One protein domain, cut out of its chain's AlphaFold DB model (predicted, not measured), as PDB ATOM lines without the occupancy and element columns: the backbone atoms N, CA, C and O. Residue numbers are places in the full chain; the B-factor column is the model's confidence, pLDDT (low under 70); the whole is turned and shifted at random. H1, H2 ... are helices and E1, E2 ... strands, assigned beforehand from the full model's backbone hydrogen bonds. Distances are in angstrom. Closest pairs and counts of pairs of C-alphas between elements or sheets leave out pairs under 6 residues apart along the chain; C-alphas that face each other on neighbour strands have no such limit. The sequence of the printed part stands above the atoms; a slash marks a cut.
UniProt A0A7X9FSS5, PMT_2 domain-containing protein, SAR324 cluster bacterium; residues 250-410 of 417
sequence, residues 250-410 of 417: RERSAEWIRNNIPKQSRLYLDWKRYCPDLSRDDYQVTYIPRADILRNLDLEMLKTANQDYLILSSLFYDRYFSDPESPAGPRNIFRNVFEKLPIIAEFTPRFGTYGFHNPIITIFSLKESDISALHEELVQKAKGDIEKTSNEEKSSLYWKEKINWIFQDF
ATOM      1  N   ARG A 250     -27.164   2.433  28.634       94.06
ATOM      2  CA  ARG A 250     -27.930   3.689  28.673       94.06
ATOM      3  C   ARG A 250     -29.291   3.564  27.998       94.06
ATOM      4  O   ARG A 250     -30.265   4.088  28.515       94.06
ATOM      5  N   GLU A 251     -29.385   2.850  26.882       93.81
ATOM      6  CA  GLU A 251     -30.670   2.622  26.212       93.81
ATOM      7  C   GLU A 251     -31.553   1.689  27.048       93.81
ATOM      8  O   GLU A 251     -32.712   2.008  27.308       93.81
ATOM      9  N   ARG A 252     -30.972   0.599  27.569       94.12
ATOM     10  CA  ARG A 252     -31.669  -0.357  28.451       94.12
ATOM     11  C   ARG A 252     -32.177   0.297  29.739       94.12
ATOM     12  O   ARG A 252     -33.303   0.047  30.157       94.12
ATOM     13  N   SER A 253     -31.354   1.137  30.366       96.00
ATOM     14  CA  SER A 253     -31.756   1.875  31.569       96.00
ATOM     15  C   SER A 253     -32.826   2.920  31.261       96.00
ATOM     16  O   SER A 253     -33.765   3.042  32.037       96.00
ATOM     17  N   ALA A 254     -32.756   3.615  30.119       95.75
ATOM     18  CA  ALA A 254     -33.811   4.539  29.700       95.75
ATOM     19  C   ALA A 254     -35.157   3.823  29.497       95.75
ATOM     20  O   ALA A 254     -36.185   4.300  29.968       95.75
ATOM     21  N   GLU A 255     -35.159   2.662  28.837       95.56
ATOM     22  CA  GLU A 255     -36.364   1.844  28.661       95.56
ATOM     23  C   GLU A 255     -36.934   1.366  30.001       95.56
ATOM     24  O   GLU A 255     -38.133   1.486  30.250       95.56
ATOM     25  N   TRP A 256     -36.077   0.894  30.909       96.56
ATOM     26  CA  TRP A 256     -36.522   0.502  32.241       96.56
ATOM     27  C   TRP A 256     -37.103   1.680  33.028       96.56
ATOM     28  O   TRP A 256     -38.152   1.523  33.648       96.56
ATOM     29  N   ILE A 257     -36.474   2.861  32.964       97.12
ATOM     30  CA  ILE A 257     -36.975   4.085  33.603       97.12
ATOM     31  C   ILE A 257     -38.391   4.390  33.109       97.12
ATOM     32  O   ILE A 257     -39.284   4.544  33.938       97.12
ATOM     33  N   ARG A 258     -38.624   4.368  31.789       95.62
ATOM     34  CA  ARG A 258     -39.953   4.604  31.189       95.62
ATOM     35  C   ARG A 258     -41.032   3.653  31.702       95.62
ATOM     36  O   ARG A 258     -42.182   4.058  31.837       95.62
ATOM     37  N   ASN A 259     -40.659   2.407  31.983       96.12
ATOM     38  CA  ASN A 259     -41.596   1.362  32.385       96.12
ATOM     39  C   ASN A 259     -41.819   1.281  33.905       96.12
ATOM     40  O   ASN A 259     -42.825   0.723  34.330       96.12
ATOM     41  N   ASN A 260     -40.896   1.803  34.721       97.06
ATOM     42  CA  ASN A 260     -40.889   1.569  36.174       97.06
ATOM     43  C   ASN A 260     -40.909   2.851  37.014       97.06
ATOM     44  O   ASN A 260     -41.330   2.811  38.170       97.06
ATOM     45  N   ILE A 261     -40.459   3.988  36.473       96.75
ATOM     46  CA  ILE A 261     -40.445   5.262  37.196       96.75
ATOM     47  C   ILE A 261     -41.682   6.084  36.810       96.75
ATOM     48  O   ILE A 261     -41.868   6.363  35.619       96.75
ATOM     49  N   PRO A 262     -42.503   6.525  37.790       95.94
ATOM     50  CA  PRO A 262     -43.680   7.342  37.528       95.94
ATOM     51  C   PRO A 262     -43.349   8.577  36.696       95.94
ATOM     52  O   PRO A 262     -42.360   9.271  36.958       95.94
ATOM     53  N   LYS A 263     -44.202   8.885  35.719       94.19
ATOM     54  CA  LYS A 263     -44.098  10.126  34.949       94.19
ATOM     55  C   LYS A 263     -44.096  11.341  35.881       94.19
ATOM     56  O   LYS A 263     -44.648  11.299  36.975       94.19
ATOM     57  N   GLN A 264     -43.470  12.417  35.423       94.50
ATOM     58  CA  GLN A 264     -43.246  13.686  36.120       94.50
ATOM     59  C   GLN A 264     -42.291  13.613  37.320       94.50
ATOM     60  O   GLN A 264     -42.022  14.649  37.927       94.50
ATOM     61  N   SER A 265     -41.718  12.439  37.616       96.56
ATOM     62  CA  SER A 265     -40.649  12.311  38.614       96.56
ATOM     63  C   SER A 265     -39.449  13.197  38.268       96.56
ATOM     64  O   SER A 265     -39.121  13.417  37.094       96.56
ATOM     65  N   ARG A 266     -38.768  13.671  39.308       96.50
ATOM     66  CA  ARG A 266     -37.574  14.515  39.236       96.50
ATOM     67  C   ARG A 266     -36.333  13.645  39.279       96.50
ATOM     68  O   ARG A 266     -36.093  12.928  40.252       96.50
ATOM     69  N   LEU A 267     -35.581  13.670  38.190       96.38
ATOM     70  CA  LEU A 267     -34.431  12.808  37.980       96.38
ATOM     71  C   LEU A 267     -33.164  13.647  38.044       96.38
ATOM     72  O   LEU A 267     -32.990  14.581  37.258       96.38
ATOM     73  N   TYR A 268     -32.246  13.251  38.920       95.81
ATOM     74  CA  TYR A 268     -30.920  13.836  39.012       95.81
ATOM     75  C   TYR A 268     -29.900  12.927  38.346       95.81
ATOM     76  O   TYR A 268     -29.738  11.770  38.723       95.81
ATOM     77  N   LEU A 269     -29.238  13.422  37.309       95.19
ATOM     78  CA  LEU A 269     -28.317  12.635  36.498       95.19
ATOM     79  C   LEU A 269     -26.927  13.239  36.589       95.19
ATOM     80  O   LEU A 269     -26.779  14.458  36.687       95.19
ATOM     81  N   ASP A 270     -25.901  12.394  36.506       91.56
ATOM     82  CA  ASP A 270     -24.532  12.881  36.376       91.56
ATOM     83  C   ASP A 270     -24.287  13.589  35.021       91.56
ATOM     84  O   ASP A 270     -25.162  14.235  34.433       91.56
ATOM     85  N   TRP A 271     -23.056  13.568  34.518       90.44
ATOM     86  CA  TRP A 271     -22.728  14.296  33.308       90.44
ATOM     87  C   TRP A 271     -23.530  13.777  32.107       90.44
ATOM     88  O   TRP A 271     -23.347  12.644  31.676       90.44
ATOM     89  N   LYS A 272     -24.320  14.657  31.472       90.19
ATOM     90  CA  LYS A 272     -25.218  14.354  30.333       90.19
ATOM     91  C   LYS A 272     -24.674  13.370  29.287       90.19
ATOM     92  O   LYS A 272     -25.428  12.577  28.743       90.19
ATOM     93  N   ARG A 273     -23.372  13.405  28.980       87.88
ATOM     94  CA  ARG A 273     -22.752  12.523  27.969       87.88
ATOM     95  C   ARG A 273     -22.629  11.056  28.404       87.88
ATOM     96  O   ARG A 273     -22.389  10.198  27.555       87.88
ATOM     97  N   TYR A 274     -22.713  10.775  29.699       91.38
ATOM     98  CA  TYR A 274     -22.505   9.454  30.296       91.38
ATOM     99  C   TYR A 274     -23.798   8.783  30.765       91.38
ATOM    100  O   TYR A 274     -23.776   7.591  31.072       91.38
ATOM    101  N   CYS A 275     -24.902   9.520  30.766       92.38
ATOM    102  CA  CYS A 275     -26.214   9.081  31.215       92.38
ATOM    103  C   CYS A 275     -27.149   8.680  30.059       92.38
ATOM    104  O   CYS A 275     -26.863   9.005  28.903       92.38
ATOM    105  N   PRO A 276     -28.270   7.992  30.363       93.88
ATOM    106  CA  PRO A 276     -29.379   7.818  29.425       93.88
ATOM    107  C   PRO A 276     -29.918   9.157  28.898       93.88
ATOM    108  O   PRO A 276     -29.949  10.163  29.615       93.88
ATOM    109  N   ASP A 277     -30.358   9.155  27.637       91.12
ATOM    110  CA  ASP A 277     -31.105  10.273  27.060       91.12
ATOM    111  C   ASP A 277     -32.587  10.127  27.408       91.12
ATOM    112  O   ASP A 277     -33.256   9.197  26.954       91.12
ATOM    113  N   LEU A 278     -33.065  11.059  28.231       91.56
ATOM    114  CA  LEU A 278     -34.450  11.162  28.692       91.56
ATOM    115  C   LEU A 278     -35.084  12.495  28.258       91.56
ATOM    116  O   LEU A 278     -36.079  12.937  28.819       91.56
ATOM    117  N   SER A 279     -34.481  13.188  27.283       81.44
ATOM    118  CA  SER A 279     -34.863  14.560  26.907       81.44
ATOM    119  C   SER A 279     -36.239  14.694  26.250       81.44
ATOM    120  O   SER A 279     -36.759  15.804  26.159       81.44
ATOM    121  N   ARG A 280     -36.811  13.588  25.766       83.06
ATOM    122  CA  ARG A 280     -38.123  13.537  25.101       83.06
ATOM    123  C   ARG A 280     -39.201  12.876  25.956       83.06
ATOM    124  O   ARG A 280     -40.288  12.614  25.455       83.06
ATOM    125  N   ASP A 281     -38.872  12.562  27.201       88.88
ATOM    126  CA  ASP A 281     -39.737  11.829  28.112       88.88
ATOM    127  C   ASP A 281     -40.408  12.789  29.110       88.88
ATOM    128  O   ASP A 281     -39.906  13.883  29.377       88.88
ATOM    129  N   ASP A 282     -41.535  12.368  29.689       92.69
ATOM    130  CA  ASP A 282     -42.305  13.148  30.670       92.69
ATOM    131  C   ASP A 282     -41.619  13.148  32.055       92.69
ATOM    132  O   ASP A 282     -42.230  12.757  33.046       92.69
ATOM    133  N   TYR A 283     -40.345  13.537  32.151       95.69
ATOM    134  CA  TYR A 283     -39.576  13.602  33.401       95.69
ATOM    135  C   TYR A 283     -38.970  14.989  33.618       95.69
ATOM    136  O   TYR A 283     -38.594  15.680  32.671       95.69
ATOM    137  N   GLN A 284     -38.799  15.385  34.880       95.06
ATOM    138  CA  GLN A 284     -38.069  16.605  35.229       95.06
ATOM    139  C   GLN A 284     -36.581  16.270  35.391       95.06
ATOM    140  O   GLN A 284     -36.122  15.909  36.471       95.06
ATOM    141  N   VAL A 285     -35.833  16.329  34.288       94.50
ATOM    142  CA  VAL A 285     -34.433  15.882  34.219       94.50
ATOM    143  C   VAL A 285     -33.472  17.025  34.547       94.50
ATOM    144  O   VAL A 285     -33.386  18.007  33.809       94.50
ATOM    145  N   THR A 286     -32.676  16.855  35.601       94.25
ATOM    146  CA  THR A 286     -31.590  17.772  35.964       94.25
ATOM    147  C   THR A 286     -30.241  17.078  35.779       94.25
ATOM    148  O   THR A 286     -29.922  16.118  36.476       94.25
ATOM    149  N   TYR A 287     -29.426  17.569  34.842       93.38
ATOM    150  CA  TYR A 287     -28.056  17.086  34.642       93.38
ATOM    151  C   TYR A 287     -27.071  17.907  35.468       93.38
ATOM    152  O   TYR A 287     -27.007  19.130  35.320       93.38
ATOM    153  N   ILE A 288     -26.244  17.241  36.270       92.50
ATOM    154  CA  ILE A 288     -25.237  17.919  37.081       92.50
ATOM    155  C   ILE A 288     -24.080  18.389  36.183       92.50
ATOM    156  O   ILE A 288     -23.493  17.582  35.443       92.50
ATOM    157  N   PRO A 289     -23.690  19.679  36.231       90.06
ATOM    158  CA  PRO A 289     -22.505  20.146  35.530       90.06
ATOM    159  C   PRO A 289     -21.270  19.372  35.988       90.06
ATOM    160  O   PRO A 289     -21.071  19.131  37.175       90.06
ATOM    161  N   ARG A 290     -20.387  19.010  35.048       86.56
ATOM    162  CA  ARG A 290     -19.231  18.139  35.331       86.56
ATOM    163  C   ARG A 290     -18.367  18.620  36.508       86.56
ATOM    164  O   ARG A 290     -17.827  17.786  37.229       86.56
ATOM    165  N   ALA A 291     -18.202  19.934  36.654       87.25
ATOM    166  CA  ALA A 291     -17.408  20.545  37.719       87.25
ATOM    167  C   ALA A 291     -18.044  20.389  39.111       87.25
ATOM    168  O   ALA A 291     -17.321  20.322  40.100       87.25
ATOM    169  N   ASP A 292     -19.368  20.250  39.173       91.06
ATOM    170  CA  ASP A 292     -20.136  20.288  40.416       91.06
ATOM    171  C   ASP A 292     -20.614  18.904  40.869       91.06
ATOM    172  O   ASP A 292     -21.226  18.791  41.928       91.06
ATOM    173  N   ILE A 293     -20.329  17.838  40.105       91.00
ATOM    174  CA  ILE A 293     -20.785  16.471  40.423       91.00
ATOM    175  C   ILE A 293     -20.367  16.062  41.831       91.00
ATOM    176  O   ILE A 293     -21.214  15.676  42.622       91.00
ATOM    177  N   LEU A 294     -19.087  16.188  42.181       91.25
ATOM    178  CA  LEU A 294     -18.622  15.760  43.504       91.25
ATOM    179  C   LEU A 294     -19.308  16.532  44.637       91.25
ATOM    180  O   LEU A 294     -19.677  15.934  45.639       91.25
ATOM    181  N   ARG A 295     -19.519  17.841  44.462       91.31
ATOM    182  CA  ARG A 295     -20.184  18.688  45.459       91.31
ATOM    183  C   ARG A 295     -21.659  18.320  45.626       91.31
ATOM    184  O   ARG A 295     -22.151  18.282  46.744       91.31
ATOM    185  N   ASN A 296     -22.353  18.063  44.522       92.69
ATOM    186  CA  ASN A 296     -23.787  17.772  44.514       92.69
ATOM    187  C   ASN A 296     -24.137  16.325  44.875       92.69
ATOM    188  O   ASN A 296     -25.312  16.031  45.064       92.69
ATOM    189  N   LEU A 297     -23.145  15.432  44.947       94.06
ATOM    190  CA  LEU A 297     -23.315  14.056  45.420       94.06
ATOM    191  C   LEU A 297     -23.052  13.891  46.919       94.06
ATOM    192  O   LEU A 297     -23.155  12.779  47.434       94.06
ATOM    193  N   ASP A 298     -22.717  14.971  47.626       92.31
ATOM    194  CA  ASP A 298     -22.753  14.952  49.082       92.31
ATOM    195  C   ASP A 298     -24.180  14.647  49.570       92.31
ATOM    196  O   ASP A 298     -25.157  15.164  49.025       92.31
ATOM    197  N   LEU A 299     -24.311  13.790  50.582       89.31
ATOM    198  CA  LEU A 299     -25.618  13.293  51.014       89.31
ATOM    199  C   LEU A 299     -26.523  14.397  51.572       89.31
ATOM    200  O   LEU A 299     -27.733  14.327  51.379       89.31
ATOM    201  N   GLU A 300     -25.968  15.424  52.218       88.50
ATOM    202  CA  GLU A 300     -26.763  16.544  52.737       88.50
ATOM    203  C   GLU A 300     -27.270  17.436  51.596       88.50
ATOM    204  O   GLU A 300     -28.420  17.886  51.591       88.50
ATOM    205  N   MET A 301     -26.450  17.614  50.556       90.50
ATOM    206  CA  MET A 301     -26.871  18.289  49.326       90.50
ATOM    207  C   MET A 301     -27.944  17.483  48.583       90.50
ATOM    208  O   MET A 301     -28.915  18.058  48.104       90.50
ATOM    209  N   LEU A 302     -27.820  16.154  48.517       92.19
ATOM    210  CA  LEU A 302     -28.814  15.296  47.860       92.19
ATOM    211  C   LEU A 302     -30.170  15.316  48.572       92.19
ATOM    212  O   LEU A 302     -31.194  15.407  47.899       92.19
ATOM    213  N   LYS A 303     -30.189  15.311  49.913       86.94
ATOM    214  CA  LYS A 303     -31.427  15.448  50.704       86.94
ATOM    215  C   LYS A 303     -32.163  16.758  50.416       86.94
ATOM    216  O   LYS A 303     -33.388  16.794  50.411       86.94
ATOM    217  N   THR A 304     -31.420  17.836  50.164       87.38
ATOM    218  CA  THR A 304     -31.986  19.170  49.904       87.38
ATOM    219  C   THR A 304     -32.253  19.444  48.420       87.38
ATOM    220  O   THR A 304     -32.979  20.384  48.099       87.38
ATOM    221  N   ALA A 305     -31.741  18.611  47.506       85.25
ATOM    222  CA  ALA A 305     -31.846  18.802  46.056       85.25
ATOM    223  C   ALA A 305     -33.277  18.676  45.495       85.25
ATOM    224  O   ALA A 305     -33.505  19.016  44.330       85.25
ATOM    225  N   ASN A 306     -34.239  18.217  46.308       90.81
ATOM    226  CA  ASN A 306     -35.649  18.064  45.943       90.81
ATOM    227  C   ASN A 306     -35.828  17.212  44.667       90.81
ATOM    228  O   ASN A 306     -36.506  17.617  43.723       90.81
ATOM    229  N   GLN A 307     -35.164  16.053  44.630       95.19
ATOM    230  CA  GLN A 307     -35.157  15.089  43.523       95.19
ATOM    231  C   GLN A 307     -35.714  13.747  44.007       95.19
ATOM    232  O   GLN A 307     -35.574  13.419  45.180       95.19
ATOM    233  N   ASP A 308     -36.313  12.964  43.110       96.56
ATOM    234  CA  ASP A 308     -36.914  11.671  43.462       96.56
ATOM    235  C   ASP A 308     -35.948  10.503  43.221       96.56
ATOM    236  O   ASP A 308     -35.973   9.513  43.952       96.56
ATOM    237  N   TYR A 309     -35.075  10.624  42.217       97.50
ATOM    238  CA  TYR A 309     -34.123   9.582  41.832       97.50
ATOM    239  C   TYR A 309     -32.767  10.168  41.438       97.50
ATOM    240  O   TYR A 309     -32.698  11.245  40.845       97.50
ATOM    241  N   LEU A 310     -31.695   9.421  41.707       97.38
ATOM    242  CA  LEU A 310     -30.333   9.724  41.265       97.38
ATOM    243  C   LEU A 310     -29.859   8.641  40.286       97.38
ATOM    244  O   LEU A 310     -29.968   7.456  40.581       97.38
ATOM    245  N   ILE A 311     -29.301   9.027  39.139       97.06
ATOM    246  CA  ILE A 311     -28.727   8.099  38.155       97.06
ATOM    247  C   ILE A 311     -27.243   8.401  37.966       97.06
ATOM    248  O   ILE A 311     -26.867   9.487  37.515       97.06
ATOM    249  N   LEU A 312     -26.405   7.410  38.269       96.25
ATOM    250  CA  LEU A 312     -24.953   7.497  38.131       96.25
ATOM    251  C   LEU A 312     -24.422   6.549  37.061       96.25
ATOM    252  O   LEU A 312     -24.892   5.425  36.896       96.25
ATOM    253  N   SER A 313     -23.380   7.006  36.377       94.94
ATOM    254  CA  SER A 313     -22.660   6.306  35.327       94.94
ATOM    255  C   SER A 313     -21.231   5.997  35.752       94.94
ATOM    256  O   SER A 313     -20.468   6.884  36.161       94.94
ATOM    257  N   SER A 314     -20.808   4.744  35.571       91.94
ATOM    258  CA  SER A 314     -19.439   4.333  35.906       91.94
ATOM    259  C   SER A 314     -18.367   5.090  35.125       91.94
ATOM    260  O   SER A 314     -17.271   5.303  35.638       91.94
ATOM    261  N   LEU A 315     -18.682   5.621  33.936       89.88
ATOM    262  CA  LEU A 315     -17.757   6.454  33.152       89.88
ATOM    263  C   LEU A 315     -17.317   7.728  33.896       89.88
ATOM    264  O   LEU A 315     -16.236   8.279  33.617       89.88
ATOM    265  N   PHE A 316     -18.130   8.202  34.848       89.00
ATOM    266  CA  PHE A 316     -17.730   9.272  35.745       89.00
ATOM    267  C   PHE A 316     -16.926   8.738  36.929       89.00
ATOM    268  O   PHE A 316     -15.764   9.131  37.076       89.00
ATOM    269  N   TYR A 317     -17.517   7.863  37.748       88.44
ATOM    270  CA  TYR A 317     -16.991   7.552  39.077       88.44
ATOM    271  C   TYR A 317     -15.855   6.520  39.093       88.44
ATOM    272  O   TYR A 317     -14.983   6.614  39.958       88.44
ATOM    273  N   ASP A 318     -15.775   5.587  38.133       85.88
ATOM    274  CA  ASP A 318     -14.789   4.489  38.181       85.88
ATOM    275  C   ASP A 318     -13.344   4.984  38.179       85.88
ATOM    276  O   ASP A 318     -12.462   4.331  38.738       85.88
ATOM    277  N   ARG A 319     -13.091   6.173  37.617       80.25
ATOM    278  CA  ARG A 319     -11.758   6.793  37.618       80.25
ATOM    279  C   ARG A 319     -11.184   6.941  39.029       80.25
ATOM    280  O   ARG A 319      -9.983   6.766  39.195       80.25
ATOM    281  N   TYR A 320     -12.028   7.203  40.029       82.94
ATOM    282  CA  TYR A 320     -11.596   7.397  41.414       82.94
ATOM    283  C   TYR A 320     -11.272   6.074  42.117       82.94
ATOM    284  O   TYR A 320     -10.547   6.071  43.105       82.94
ATOM    285  N   PHE A 321     -11.772   4.951  41.597       80.56
ATOM    286  CA  PHE A 321     -11.559   3.610  42.152       80.56
ATOM    287  C   PHE A 321     -10.509   2.805  41.393       80.56
ATOM    288  O   PHE A 321      -9.885   1.911  41.948       80.56
ATOM    289  N   SER A 322     -10.303   3.130  40.119       72.94
ATOM    290  CA  SER A 322      -9.297   2.499  39.268       72.94
ATOM    291  C   SER A 322      -7.869   2.979  39.552       72.94
ATOM    292  O   SER A 322      -6.909   2.307  39.174       72.94
ATOM    293  N   ASP A 323      -7.729   4.136  40.190       70.31
ATOM    294  CA  ASP A 323      -6.451   4.763  40.499       70.31
ATOM    295  C   ASP A 323      -6.187   4.684  42.015       70.31
ATOM    296  O   ASP A 323      -6.902   5.344  42.782       70.31
ATOM    297  N   PRO A 324      -5.202   3.878  42.465       68.31
ATOM    298  CA  PRO A 324      -4.848   3.769  43.881       68.31
ATOM    299  C   PRO A 324      -4.526   5.133  44.508       68.31
ATOM    300  O   PRO A 324      -4.996   5.434  45.606       68.31
ATOM    301  N   GLU A 325      -3.846   5.996  43.752       71.12
ATOM    302  CA  GLU A 325      -3.393   7.328  44.173       71.12
ATOM    303  C   GLU A 325      -4.498   8.395  44.100       71.12
ATOM    304  O   GLU A 325      -4.279   9.555  44.450       71.12
ATOM    305  N   SER A 326      -5.713   8.034  43.662       71.25
ATOM    306  CA  SER A 326      -6.835   8.975  43.660       71.25
ATOM    307  C   SER A 326      -7.080   9.521  45.077       71.25
ATOM    308  O   SER A 326      -6.978   8.771  46.049       71.25
ATOM    309  N   PRO A 327      -7.476  10.794  45.247       77.88
ATOM    310  CA  PRO A 327      -7.805  11.323  46.565       77.88
ATOM    311  C   PRO A 327      -8.936  10.527  47.236       77.88
ATOM    312  O   PRO A 327      -9.890  10.096  46.580       77.88
ATOM    313  N   ALA A 328      -8.847  10.346  48.558       82.75
ATOM    314  CA  ALA A 328      -9.846   9.598  49.326       82.75
ATOM    315  C   ALA A 328     -11.215  10.299  49.374       82.75
ATOM    316  O   ALA A 328     -12.237   9.621  49.377       82.75
ATOM    317  N   GLY A 329     -11.246  11.639  49.348       86.31
ATOM    318  CA  GLY A 329     -12.481  12.434  49.408       86.31
ATOM    319  C   GLY A 329     -13.511  12.057  48.330       86.31
ATOM    320  O   GLY A 329     -14.585  11.574  48.682       86.31
ATOM    321  N   PRO A 330     -13.187  12.181  47.027       86.62
ATOM    322  CA  PRO A 330     -14.066  11.755  45.938       86.62
ATOM    323  C   PRO A 330     -14.517  10.295  46.048       86.62
ATOM    324  O   PRO A 330     -15.692  10.006  45.839       86.62
ATOM    325  N   ARG A 331     -13.615   9.372  46.423       87.19
ATOM    326  CA  ARG A 331     -13.977   7.960  46.639       87.19
ATOM    327  C   ARG A 331     -15.024   7.806  47.736       87.19
ATOM    328  O   ARG A 331     -15.974   7.051  47.559       87.19
ATOM    329  N   ASN A 332     -14.857   8.516  48.849       89.25
ATOM    330  CA  ASN A 332     -15.767   8.441  49.986       89.25
ATOM    331  C   ASN A 332     -17.145   9.024  49.660       89.25
ATOM    332  O   ASN A 332     -18.135   8.468  50.116       89.25
ATOM    333  N   ILE A 333     -17.229  10.069  48.828       92.00
ATOM    334  CA  ILE A 333     -18.516  10.603  48.344       92.00
ATOM    335  C   ILE A 333     -19.298   9.508  47.606       92.00
ATOM    336  O   ILE A 333     -20.436   9.215  47.959       92.00
ATOM    337  N   PHE A 334     -18.668   8.837  46.637       91.62
ATOM    338  CA  PHE A 334     -19.325   7.741  45.921       91.62
ATOM    339  C   PHE A 334     -19.621   6.543  46.827       91.62
ATOM    340  O   PHE A 334     -20.707   5.986  46.732       91.62
ATOM    341  N   ARG A 335     -18.714   6.157  47.736       89.88
ATOM    342  CA  ARG A 335     -18.997   5.084  48.709       89.88
ATOM    343  C   ARG A 335     -20.227   5.401  49.548       89.88
ATOM    344  O   ARG A 335     -21.121   4.575  49.618       89.88
ATOM    345  N   ASN A 336     -20.308   6.615  50.087       91.81
ATOM    346  CA  ASN A 336     -21.452   7.070  50.869       91.81
ATOM    347  C   ASN A 336     -22.759   6.992  50.072       91.81
ATOM    348  O   ASN A 336     -23.761   6.540  50.613       91.81
ATOM    349  N   VAL A 337     -22.752   7.389  48.796       93.81
ATOM    350  CA  VAL A 337     -23.919   7.245  47.914       93.81
ATOM    351  C   VAL A 337     -24.320   5.775  47.756       93.81
ATOM    352  O   VAL A 337     -25.472   5.435  47.997       93.81
ATOM    353  N   PHE A 338     -23.380   4.893  47.410       92.31
ATOM    354  CA  PHE A 338     -23.669   3.472  47.173       92.31
ATOM    355  C   PHE A 338     -24.040   2.689  48.444       92.31
ATOM    356  O   PHE A 338     -24.789   1.718  48.371       92.31
ATOM    357  N   GLU A 339     -23.521   3.091  49.603       90.00
ATOM    358  CA  GLU A 339     -23.790   2.431  50.885       90.00
ATOM    359  C   GLU A 339     -25.068   2.944  51.555       90.00
ATOM    360  O   GLU A 339     -25.716   2.181  52.265       90.00
ATOM    361  N   LYS A 340     -25.431   4.220  51.357       91.56
ATOM    362  CA  LYS A 340     -26.518   4.866  52.113       91.56
ATOM    363  C   LYS A 340     -27.756   5.216  51.295       91.56
ATOM    364  O   LYS A 340     -28.764   5.570  51.899       91.56
ATOM    365  N   LEU A 341     -27.704   5.152  49.963       94.94
ATOM    366  CA  LEU A 341     -28.884   5.363  49.122       94.94
ATOM    367  C   LEU A 341     -29.406   4.030  48.568       94.94
ATOM    368  O   LEU A 341     -28.603   3.232  48.080       94.94
ATOM    369  N   PRO A 342     -30.727   3.788  48.594       95.62
ATOM    370  CA  PRO A 342     -31.329   2.569  48.058       95.62
ATOM    371  C   PRO A 342     -31.114   2.437  46.556       95.62
ATOM    372  O   PRO A 342     -31.514   3.311  45.786       95.62
ATOM    373  N   ILE A 343     -30.539   1.318  46.128       96.00
ATOM    374  CA  ILE A 343     -30.418   0.947  44.720       96.00
ATOM    375  C   ILE A 343     -31.728   0.290  44.290       96.00
ATOM    376  O   ILE A 343     -32.165  -0.719  44.850       96.00
ATOM    377  N   ILE A 344     -32.364   0.858  43.268       95.56
ATOM    378  CA  ILE A 344     -33.614   0.315  42.719       95.56
ATOM    379  C   ILE A 344     -33.378  -0.494  41.447       95.56
ATOM    380  O   ILE A 344     -34.109  -1.445  41.192       95.56
ATOM    381  N   ALA A 345     -32.339  -0.154  40.681       95.50
ATOM    382  CA  ALA A 345     -31.926  -0.912  39.510       95.50
ATOM    383  C   ALA A 345     -30.460  -0.647  39.166       95.50
ATOM    384  O   ALA A 345     -29.956   0.467  39.329       95.50
ATOM    385  N   GLU A 346     -29.798  -1.662  38.617       95.00
ATOM    386  CA  GLU A 346     -28.467  -1.535  38.043       95.00
ATOM    387  C   GLU A 346     -28.395  -2.235  36.685       95.00
ATOM    388  O   GLU A 346     -28.879  -3.351  36.497       95.00
ATOM    389  N   PHE A 347     -27.770  -1.564  35.721       94.12
ATOM    390  CA  PHE A 347     -27.577  -2.062  34.368       94.12
ATOM    391  C   PHE A 347     -26.098  -2.272  34.122       94.12
ATOM    392  O   PHE A 347     -25.355  -1.320  33.875       94.12
ATOM    393  N   THR A 348     -25.686  -3.533  34.156       91.38
ATOM    394  CA  THR A 348     -24.313  -3.934  33.881       91.38
ATOM    395  C   THR A 348     -24.155  -4.406  32.434       91.38
ATOM    396  O   THR A 348     -25.088  -4.958  31.823       91.38
ATOM    397  N   PRO A 349     -22.979  -4.167  31.837       87.62
ATOM    398  CA  PRO A 349     -22.661  -4.685  30.519       87.62
ATOM    399  C   PRO A 349     -22.218  -6.147  30.589       87.62
ATOM    400  O   PRO A 349     -21.519  -6.548  31.518       87.62
ATOM    401  N   ARG A 350     -22.564  -6.941  29.573       84.44
ATOM    402  CA  ARG A 350     -22.267  -8.380  29.557       84.44
ATOM    403  C   ARG A 350     -20.777  -8.671  29.375       84.44
ATOM    404  O   ARG A 350     -20.247  -9.556  30.038       84.44
ATOM    405  N   PHE A 351     -20.099  -7.935  28.493       81.31
ATOM    406  CA  PHE A 351     -18.670  -8.116  28.213       81.31
ATOM    407  C   PHE A 351     -17.805  -6.931  28.680       81.31
ATOM    408  O   PHE A 351     -16.654  -6.779  28.247       81.31
ATOM    409  N   GLY A 352     -18.330  -6.118  29.602       79.62
ATOM    410  CA  GLY A 352     -17.640  -4.983  30.211       79.62
ATOM    411  C   GLY A 352     -17.826  -3.657  29.468       79.62
ATOM    412  O   GLY A 352     -18.208  -3.604  28.299       79.62
ATOM    413  N   THR A 353     -17.525  -2.564  30.166       80.50
ATOM    414  CA  THR A 353     -17.482  -1.215  29.597       80.50
ATOM    415  C   THR A 353     -16.258  -1.074  28.696       80.50
ATOM    416  O   THR A 353     -15.158  -1.508  29.045       80.50
ATOM    417  N   TYR A 354     -16.420  -0.438  27.542       76.56
ATOM    418  CA  TYR A 354     -15.308  -0.104  26.659       76.56
ATOM    419  C   TYR A 354     -15.535   1.273  26.075       76.56
ATOM    420  O   TYR A 354     -16.624   1.632  25.626       76.56
ATOM    421  N   GLY A 355     -14.474   2.058  26.025       80.81
ATOM    422  CA  GLY A 355     -14.591   3.366  25.444       80.81
ATOM    423  C   GLY A 355     -15.580   4.260  26.211       80.81
ATOM    424  O   GLY A 355     -15.464   4.446  27.411       80.81
ATOM    425  N   PHE A 356     -16.570   4.804  25.501       85.06
ATOM    426  CA  PHE A 356     -17.708   5.515  26.102       85.06
ATOM    427  C   PHE A 356     -19.018   4.730  25.941       85.06
ATOM    428  O   PHE A 356     -20.091   5.333  25.931       85.06
ATOM    429  N   HIS A 357     -18.942   3.416  25.734       87.06
ATOM    430  CA  HIS A 357     -20.095   2.536  25.586       87.06
ATOM    431  C   HIS A 357     -20.260   1.656  26.806       87.06
ATOM    432  O   HIS A 357     -19.275   1.282  27.448       87.06
ATOM    433  N   ASN A 358     -21.509   1.263  27.046       90.12
ATOM    434  CA  ASN A 358     -21.836   0.279  28.065       90.12
ATOM    435  C   ASN A 358     -21.321   0.636  29.475       90.12
ATOM    436  O   ASN A 358     -20.686  -0.206  30.116       90.12
ATOM    437  N   PRO A 359     -21.534   1.876  29.974       92.81
ATOM    438  CA  PRO A 359     -21.309   2.177  31.389       92.81
ATOM    439  C   PRO A 359     -22.113   1.234  32.289       92.81
ATOM    440  O   PRO A 359     -23.166   0.749  31.893       92.81
ATOM    441  N   ILE A 360     -21.690   1.040  33.530       93.62
ATOM    442  CA  ILE A 360     -22.640   0.585  34.547       93.62
ATOM    443  C   ILE A 360     -23.522   1.788  34.876       93.62
ATOM    444  O   ILE A 360     -22.994   2.863  35.183       93.62
ATOM    445  N   ILE A 361     -24.838   1.622  34.748       96.00
ATOM    446  CA  ILE A 361     -25.819   2.641  35.129       96.00
ATOM    447  C   ILE A 361     -26.519   2.159  36.388       96.00
ATOM    448  O   ILE A 361     -27.211   1.144  36.352       96.00
ATOM    449  N   THR A 362     -26.342   2.894  37.480       96.81
ATOM    450  CA  THR A 362     -26.959   2.590  38.772       96.81
ATOM    451  C   THR A 362     -28.003   3.659  39.070       96.81
ATOM    452  O   THR A 362     -27.719   4.856  38.968       96.81
ATOM    453  N   ILE A 363     -29.215   3.222  39.401       97.25
ATOM    454  CA  ILE A 363     -30.358   4.078  39.712       97.25
ATOM    455  C   ILE A 363     -30.653   3.947  41.203       97.25
ATOM    456  O   ILE A 363     -30.884   2.844  41.706       97.25
ATOM    457  N   PHE A 364     -30.668   5.085  41.886       97.06
ATOM    458  CA  PHE A 364     -30.930   5.205  43.310       97.06
ATOM    459  C   PHE A 364     -32.267   5.899  43.553       97.06
ATOM    460  O   PHE A 364     -32.632   6.821  42.817       97.06
ATOM    461  N   SER A 365     -32.966   5.496  44.611       96.56
ATOM    462  CA  SER A 365     -34.093   6.261  45.146       96.56
ATOM    463  C   SER A 365     -33.594   7.341  46.102       96.56
ATOM    464  O   SER A 365     -32.712   7.092  46.924       96.56
ATOM    465  N   LEU A 366     -34.167   8.538  45.999       96.19
ATOM    466  CA  LEU A 366     -33.965   9.636  46.950       96.19
ATOM    467  C   LEU A 366     -35.189   9.847  47.855       96.19
ATOM    468  O   LEU A 366     -35.241  10.813  48.614       96.19
ATOM    469  N   LYS A 367     -36.178   8.949  47.790       94.00
ATOM    470  CA  LYS A 367     -37.385   9.015  48.619       94.00
ATOM    471  C   LYS A 367     -37.068   8.613  50.055       94.00
ATOM    472  O   LYS A 367     -36.432   7.588  50.294       94.00
ATOM    473  N   GLU A 368     -37.571   9.388  51.010       91.62
ATOM    474  CA  GLU A 368     -37.318   9.182  52.441       91.62
ATOM    475  C   GLU A 368     -37.779   7.802  52.935       91.62
ATOM    476  O   GLU A 368     -37.068   7.162  53.703       91.62
ATOM    477  N   SER A 369     -38.910   7.299  52.425       93.25
ATOM    478  CA  SER A 369     -39.409   5.952  52.733       93.25
ATOM    479  C   SER A 369     -38.395   4.860  52.400       93.25
ATOM    480  O   SER A 369     -38.163   3.956  53.199       93.25
ATOM    481  N   ASP A 370     -37.770   4.963  51.229       94.19
ATOM    482  CA  ASP A 370     -36.860   3.943  50.720       94.19
ATOM    483  C   ASP A 370     -35.524   4.019  51.471       94.19
ATOM    484  O   ASP A 370     -34.926   2.994  51.792       94.19
ATOM    485  N   ILE A 371     -35.068   5.239  51.789       93.75
ATOM    486  CA  ILE A 371     -33.848   5.476  52.575       93.75
ATOM    487  C   ILE A 371     -33.999   4.900  53.988       93.75
ATOM    488  O   ILE A 371     -33.087   4.226  54.467       93.75
ATOM    489  N   SER A 372     -35.141   5.125  54.643       93.38
ATOM    490  CA  SER A 372     -35.424   4.556  55.965       93.38
ATOM    491  C   SER A 372     -35.467   3.028  55.932       93.38
ATOM    492  O   SER A 372     -34.866   2.396  56.799       93.38
ATOM    493  N   ALA A 373     -36.072   2.428  54.902       94.19
ATOM    494  CA  ALA A 373     -36.091   0.973  54.740       94.19
ATOM    495  C   ALA A 373     -34.673   0.383  54.612       94.19
ATOM    496  O   ALA A 373     -34.329  -0.569  55.312       94.19
ATOM    497  N   LEU A 374     -33.804   0.992  53.793       94.25
ATOM    498  CA  LEU A 374     -32.401   0.566  53.700       94.25
ATOM    499  C   LEU A 374     -31.658   0.748  55.033       94.25
ATOM    500  O   LEU A 374     -30.807  -0.068  55.391       94.25
ATOM    501  N   HIS A 375     -31.950   1.815  55.782       93.69
ATOM    502  CA  HIS A 375     -31.338   2.025  57.091       93.69
ATOM    503  C   HIS A 375     -31.693   0.900  58.075       93.69
ATOM    504  O   HIS A 375     -30.811   0.410  58.781       93.69
ATOM    505  N   GLU A 376     -32.947   0.449  58.083       94.12
ATOM    506  CA  GLU A 376     -33.379  -0.698  58.887       94.12
ATOM    507  C   GLU A 376     -32.656  -1.989  58.480       94.12
ATOM    508  O   GLU A 376     -32.151  -2.697  59.355       94.12
ATOM    509  N   GLU A 377     -32.514  -2.259  57.177       93.12
ATOM    510  CA  GLU A 377     -31.735  -3.400  56.672       93.12
ATOM    511  C   GLU A 377     -30.275  -3.350  57.154       93.12
ATOM    512  O   GLU A 377     -29.725  -4.350  57.613       93.12
ATOM    513  N   LEU A 378     -29.634  -2.178  57.106       91.50
ATOM    514  CA  LEU A 378     -28.258  -2.008  57.582       91.50
ATOM    515  C   LEU A 378     -28.130  -2.282  59.088       91.50
ATOM    516  O   LEU A 378     -27.149  -2.894  59.520       91.50
ATOM    517  N   VAL A 379     -29.115  -1.863  59.890       93.25
ATOM    518  CA  VAL A 379     -29.158  -2.141  61.335       93.25
ATOM    519  C   VAL A 379     -29.352  -3.635  61.601       93.25
ATOM    520  O   VAL A 379     -28.651  -4.191  62.446       93.25
ATOM    521  N   GLN A 380     -30.257  -4.294  60.876       92.62
ATOM    522  CA  GLN A 380     -30.472  -5.743  60.962       92.62
ATOM    523  C   GLN A 380     -29.203  -6.512  60.579       92.62
ATOM    524  O   GLN A 380     -28.767  -7.413  61.294       92.62
ATOM    525  N   LYS A 381     -28.527  -6.096  59.504       90.81
ATOM    526  CA  LYS A 381     -27.263  -6.698  59.082       90.81
ATOM    527  C   LYS A 381     -26.169  -6.550  60.139       90.81
ATOM    528  O   LYS A 381     -25.443  -7.503  60.408       90.81
ATOM    529  N   ALA A 382     -26.051  -5.378  60.763       90.44
ATOM    530  CA  ALA A 382     -25.074  -5.142  61.827       90.44
ATOM    531  C   ALA A 382     -25.318  -6.023  63.068       90.44
ATOM    532  O   ALA A 382     -24.368  -6.353  63.777       90.44
ATOM    533  N   LYS A 383     -26.572  -6.423  63.308       93.19
ATOM    534  CA  LYS A 383     -26.956  -7.378  64.359       93.19
ATOM    535  C   LYS A 383     -26.757  -8.845  63.960       93.19
ATOM    536  O   LYS A 383     -26.801  -9.710  64.827       93.19
ATOM    537  N   GLY A 384     -26.495  -9.118  62.680       90.12
ATOM    538  CA  GLY A 384     -26.404 -10.469  62.124       90.12
ATOM    539  C   GLY A 384     -27.757 -11.089  61.765       90.12
ATOM    540  O   GLY A 384     -27.802 -12.279  61.471       90.12
ATOM    541  N   ASP A 385     -28.838 -10.299  61.766       92.75
ATOM    542  CA  ASP A 385     -30.201 -10.774  61.488       92.75
ATOM    543  C   ASP A 385     -30.407 -11.091  59.996       92.75
ATOM    544  O   ASP A 385     -31.209 -11.953  59.640       92.75
ATOM    545  N   ILE A 386     -29.663 -10.410  59.118       91.50
ATOM    546  CA  ILE A 386     -29.651 -10.649  57.670       91.50
ATOM    547  C   ILE A 386     -28.214 -10.718  57.141       91.50
ATOM    548  O   ILE A 386     -27.322 -10.012  57.614       91.50
ATOM    549  N   GLU A 387     -27.984 -11.556  56.128       88.50
ATOM    550  CA  GLU A 387     -26.653 -11.751  55.532       88.50
ATOM    551  C   GLU A 387     -26.279 -10.616  54.560       88.50
ATOM    552  O   GLU A 387     -25.136 -10.138  54.534       88.50
ATOM    553  N   LYS A 388     -27.252 -10.161  53.760       86.94
ATOM    554  CA  LYS A 388     -27.085  -9.135  52.726       86.94
ATOM    555  C   LYS A 388     -28.223  -8.125  52.766       86.94
ATOM    556  O   LYS A 388     -29.356  -8.471  53.074       86.94
ATOM    557  N   THR A 389     -27.891  -6.878  52.453       89.12
ATOM    558  CA  THR A 389     -28.868  -5.804  52.213       89.12
ATOM    559  C   THR A 389     -29.359  -5.833  50.770       89.12
ATOM    560  O   THR A 389     -28.667  -6.341  49.882       89.12
ATOM    561  N   SER A 390     -30.495  -5.196  50.498       87.75
ATOM    562  CA  SER A 390     -31.033  -5.046  49.143       87.75
ATOM    563  C   SER A 390     -30.054  -4.348  48.186       87.75
ATOM    564  O   SER A 390     -30.012  -4.663  46.993       87.75
ATOM    565  N   ASN A 391     -29.209  -3.444  48.693       88.69
ATOM    566  CA  ASN A 391     -28.132  -2.827  47.918       88.69
ATOM    567  C   ASN A 391     -27.058  -3.836  47.493       88.69
ATOM    568  O   ASN A 391     -26.576  -3.770  46.364       88.69
ATOM    569  N   GLU A 392     -26.676  -4.769  48.364       84.62
ATOM    570  CA  GLU A 392     -25.656  -5.786  48.066       84.62
ATOM    571  C   GLU A 392     -26.164  -6.886  47.136       84.62
ATOM    572  O   GLU A 392     -25.370  -7.517  46.443       84.62
ATOM    573  N   GLU A 393     -27.475  -7.112  47.100       83.81
ATOM    574  CA  GLU A 393     -28.093  -8.019  46.135       83.81
ATOM    575  C   GLU A 393     -28.167  -7.407  44.731       83.81
ATOM    576  O   GLU A 393     -28.026  -8.117  43.734       83.81
ATOM    577  N   LYS A 394     -28.378  -6.087  44.641       82.06
ATOM    578  CA  LYS A 394     -28.604  -5.375  43.370       82.06
ATOM    579  C   LYS A 394     -27.343  -4.763  42.760       82.06
ATOM    580  O   LYS A 394     -27.312  -4.548  41.551       82.06
ATOM    581  N   SER A 395     -26.335  -4.445  43.567       77.31
ATOM    582  CA  SER A 395     -25.104  -3.793  43.118       77.31
ATOM    583  C   SER A 395     -24.022  -4.802  42.748       77.31
ATOM    584  O   SER A 395     -23.586  -5.602  43.570       77.31
ATOM    585  N   SER A 396     -23.494  -4.688  41.534       67.44
ATOM    586  CA  SER A 396     -22.248  -5.341  41.114       67.44
ATOM    587  C   SER A 396     -20.996  -4.628  41.637       67.44
ATOM    588  O   SER A 396     -19.878  -5.136  41.520       67.44
ATOM    589  N   LEU A 397     -21.153  -3.432  42.207       62.22
ATOM    590  CA  LEU A 397     -20.055  -2.591  42.656       62.22
ATOM    591  C   LEU A 397     -19.642  -2.957  44.085       62.22
ATOM    592  O   LEU A 397     -19.923  -2.239  45.043       62.22
ATOM    593  N   TYR A 398     -18.935  -4.077  44.236       53.25
ATOM    594  CA  TYR A 398     -18.419  -4.493  45.536       53.25
ATOM    595  C   TYR A 398     -17.014  -3.917  45.774       53.25
ATOM    596  O   TYR A 398     -15.998  -4.417  45.282       53.25
ATOM    597  N   TRP A 399     -16.933  -2.822  46.537       53.84
ATOM    598  CA  TRP A 399     -15.670  -2.124  46.821       53.84
ATOM    599  C   TRP A 399     -14.606  -3.014  47.479       53.84
ATOM    600  O   TRP A 399     -13.414  -2.798  47.252       53.84
ATOM    601  N   LYS A 400     -15.024  -4.023  48.258       40.91
ATOM    602  CA  LYS A 400     -14.128  -4.999  48.900       40.91
ATOM    603  C   LYS A 400     -13.461  -5.942  47.886       40.91
ATOM    604  O   LYS A 400     -12.318  -6.329  48.094       40.91
ATOM    605  N   GLU A 401     -14.108  -6.241  46.761       41.56
ATOM    606  CA  GLU A 401     -13.528  -7.066  45.688       41.56
ATOM    607  C   GLU A 401     -12.733  -6.240  44.671       41.56
ATOM    608  O   GLU A 401     -11.698  -6.689  44.183       41.56
ATOM    609  N   LYS A 402     -13.133  -4.989  44.397       41.53
ATOM    610  CA  LYS A 402     -12.405  -4.107  43.461       41.53
ATOM    611  C   LYS A 402     -11.000  -3.727  43.963       41.53
ATOM    612  O   LYS A 402     -10.108  -3.515  43.146       41.53
ATOM    613  N   ILE A 403     -10.789  -3.675  45.286       36.97
ATOM    614  CA  ILE A 403      -9.453  -3.542  45.902       36.97
ATOM    615  C   ILE A 403      -8.669  -4.856  45.771       36.97
ATOM    616  O   ILE A 403      -7.488  -4.833  45.430       36.97
ATOM    617  N   ASN A 404      -9.338  -5.996  45.949       31.59
ATOM    618  CA  ASN A 404      -8.725  -7.315  45.816       31.59
ATOM    619  C   ASN A 404      -8.318  -7.650  44.373       31.59
ATOM    620  O   ASN A 404      -7.295  -8.293  44.188       31.59
ATOM    621  N   TRP A 405      -9.003  -7.146  43.342       31.56
ATOM    622  CA  TRP A 405      -8.643  -7.420  41.942       31.56
ATOM    623  C   TRP A 405      -7.273  -6.847  41.526       31.56
ATOM    624  O   TRP A 405      -6.624  -7.372  40.626       31.56
ATOM    625  N   ILE A 406      -6.787  -5.786  42.187       38.00
ATOM    626  CA  ILE A 406      -5.452  -5.214  41.917       38.00
ATOM    627  C   ILE A 406      -4.330  -6.030  42.596       38.00
ATOM    628  O   ILE A 406      -3.191  -5.989  42.128       38.00
ATOM    629  N   PHE A 407      -4.643  -6.801  43.644       31.08
ATOM    630  CA  PHE A 407      -3.656  -7.525  44.459       31.08
ATOM    631  C   PHE A 407      -3.731  -9.064  44.355       31.08
ATOM    632  O   PHE A 407      -2.697  -9.721  44.473       31.08
ATOM    633  N   GLN A 408      -4.897  -9.655  44.077       30.72
ATOM    634  CA  GLN A 408      -5.097 -11.113  44.109       30.72
ATOM    635  C   GLN A 408      -4.390 -11.862  42.969       30.72
ATOM    636  O   GLN A 408      -3.862 -12.945  43.207       30.72
ATOM    637  N   ASP A 409      -4.262 -11.272  41.777       34.25
ATOM    638  CA  ASP A 409      -3.564 -11.933  40.659       34.25
ATOM    639  C   ASP A 409      -2.028 -11.823  40.739       34.25
ATOM    640  O   ASP A 409      -1.319 -12.519  40.010       34.25
ATOM    641  N   PHE A 410      -1.480 -10.993  41.638       31.08
ATOM    642  CA  PHE A 410      -0.030 -10.912  41.869       31.08
ATOM    643  C   PHE A 410       0.447 -11.773  43.043       31.08
ATOM    644  O   PHE A 410       1.562 -12.295  42.981       31.08
TER     645      PHE A 410
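Overview. This is residues 250 to 410 of the 417 residues of the protein "PMT_2 domain-containing protein" of SAR324 cluster bacterium (UniProt A0A7X9FSS5). A twisted sheet of five strands has H1 over one face, at E5 and E4, and the short H7 over the opposite face, at E4. H5 and H6 graze the sheet, and H8 reaches away from it. Printed are 161 residues with eight named helices and five named strands, in the order H1 E1 E2 H2 H3 E3 H4 H5 E4 E5 H6 H7 H8, class mixed, helices and strands. The sheet, E2 E1 E3 E5 E4, is mixed; the whole is compact, radius of gyration of the C-alphas 15.8 A, spanning 48 by 40 by 30 A.

Arrangement. H1, residues 250 to 260, is on the sheet at a height of 9.7 A, over E5, residues 361 to 365, and E4, residues 343 to 347; its closest C-alpha pair with E4 is Ser 253 and Phe 347, 6.4 A. E1, residues 266 to 269, is parallel to E2, residues 284 to 287 (N 269 to O 286, 2.9 A), and to E3, residues 309 to 313 (N 311 to O 268, 2.8 A). E2, H2, residues 293 to 296, H3, residues 299 to 304, and E3 form a split strand-helix-strand unit, two strands running the same way with E1 between them; its crossover is right-handed. E3, H4, residues 314 to 322, H5, residues 328 to 340, and E4 form another, right-handed, with E5 between. H5, with residues 330 to 334 alone, touches H4 at a steep tilt of 60 degrees, opposite ways, closest C-alphas Tyr 320 and Arg 331, 5.8 A. E5 is antiparallel to E3 (N 310 to O 364, 3.0 A) and forms a hairpin with E4 (N 347 to O 361, 2.8 A). H6, residues 368 to 383, only grazes the sheet. H7, residues 390 to 394, is over E4, height 8.1 A. H8, residues 399 to 410, is not on the sheet. Every O i to N i+4 pair is within hydrogen-bond range in H1, H3, H5, H6 and H7; H4 has 2 of 5 beside 3 of 6 O i to N i+3, H8 has 3 of 8 beside 4 of 9, and H2 is too short for one.

Along the chain. H1 begins at C-alpha 250 (-27.930, 3.689, 28.673) and measures 15.1 A, H5 17.6 A and H6 22.9 A. H8, 18.6 A, ends at C-alpha 410 (-0.030, -10.912, 41.869).

Size, cuts and confidence. The farthest C-alphas, Gln 264 and Phe 410, are 50.1 A apart. The printed part has no cut; the links E1 to E2 and E4 to E5 are long. Residue 324 and residues 396 to 410 have pLDDT under 70.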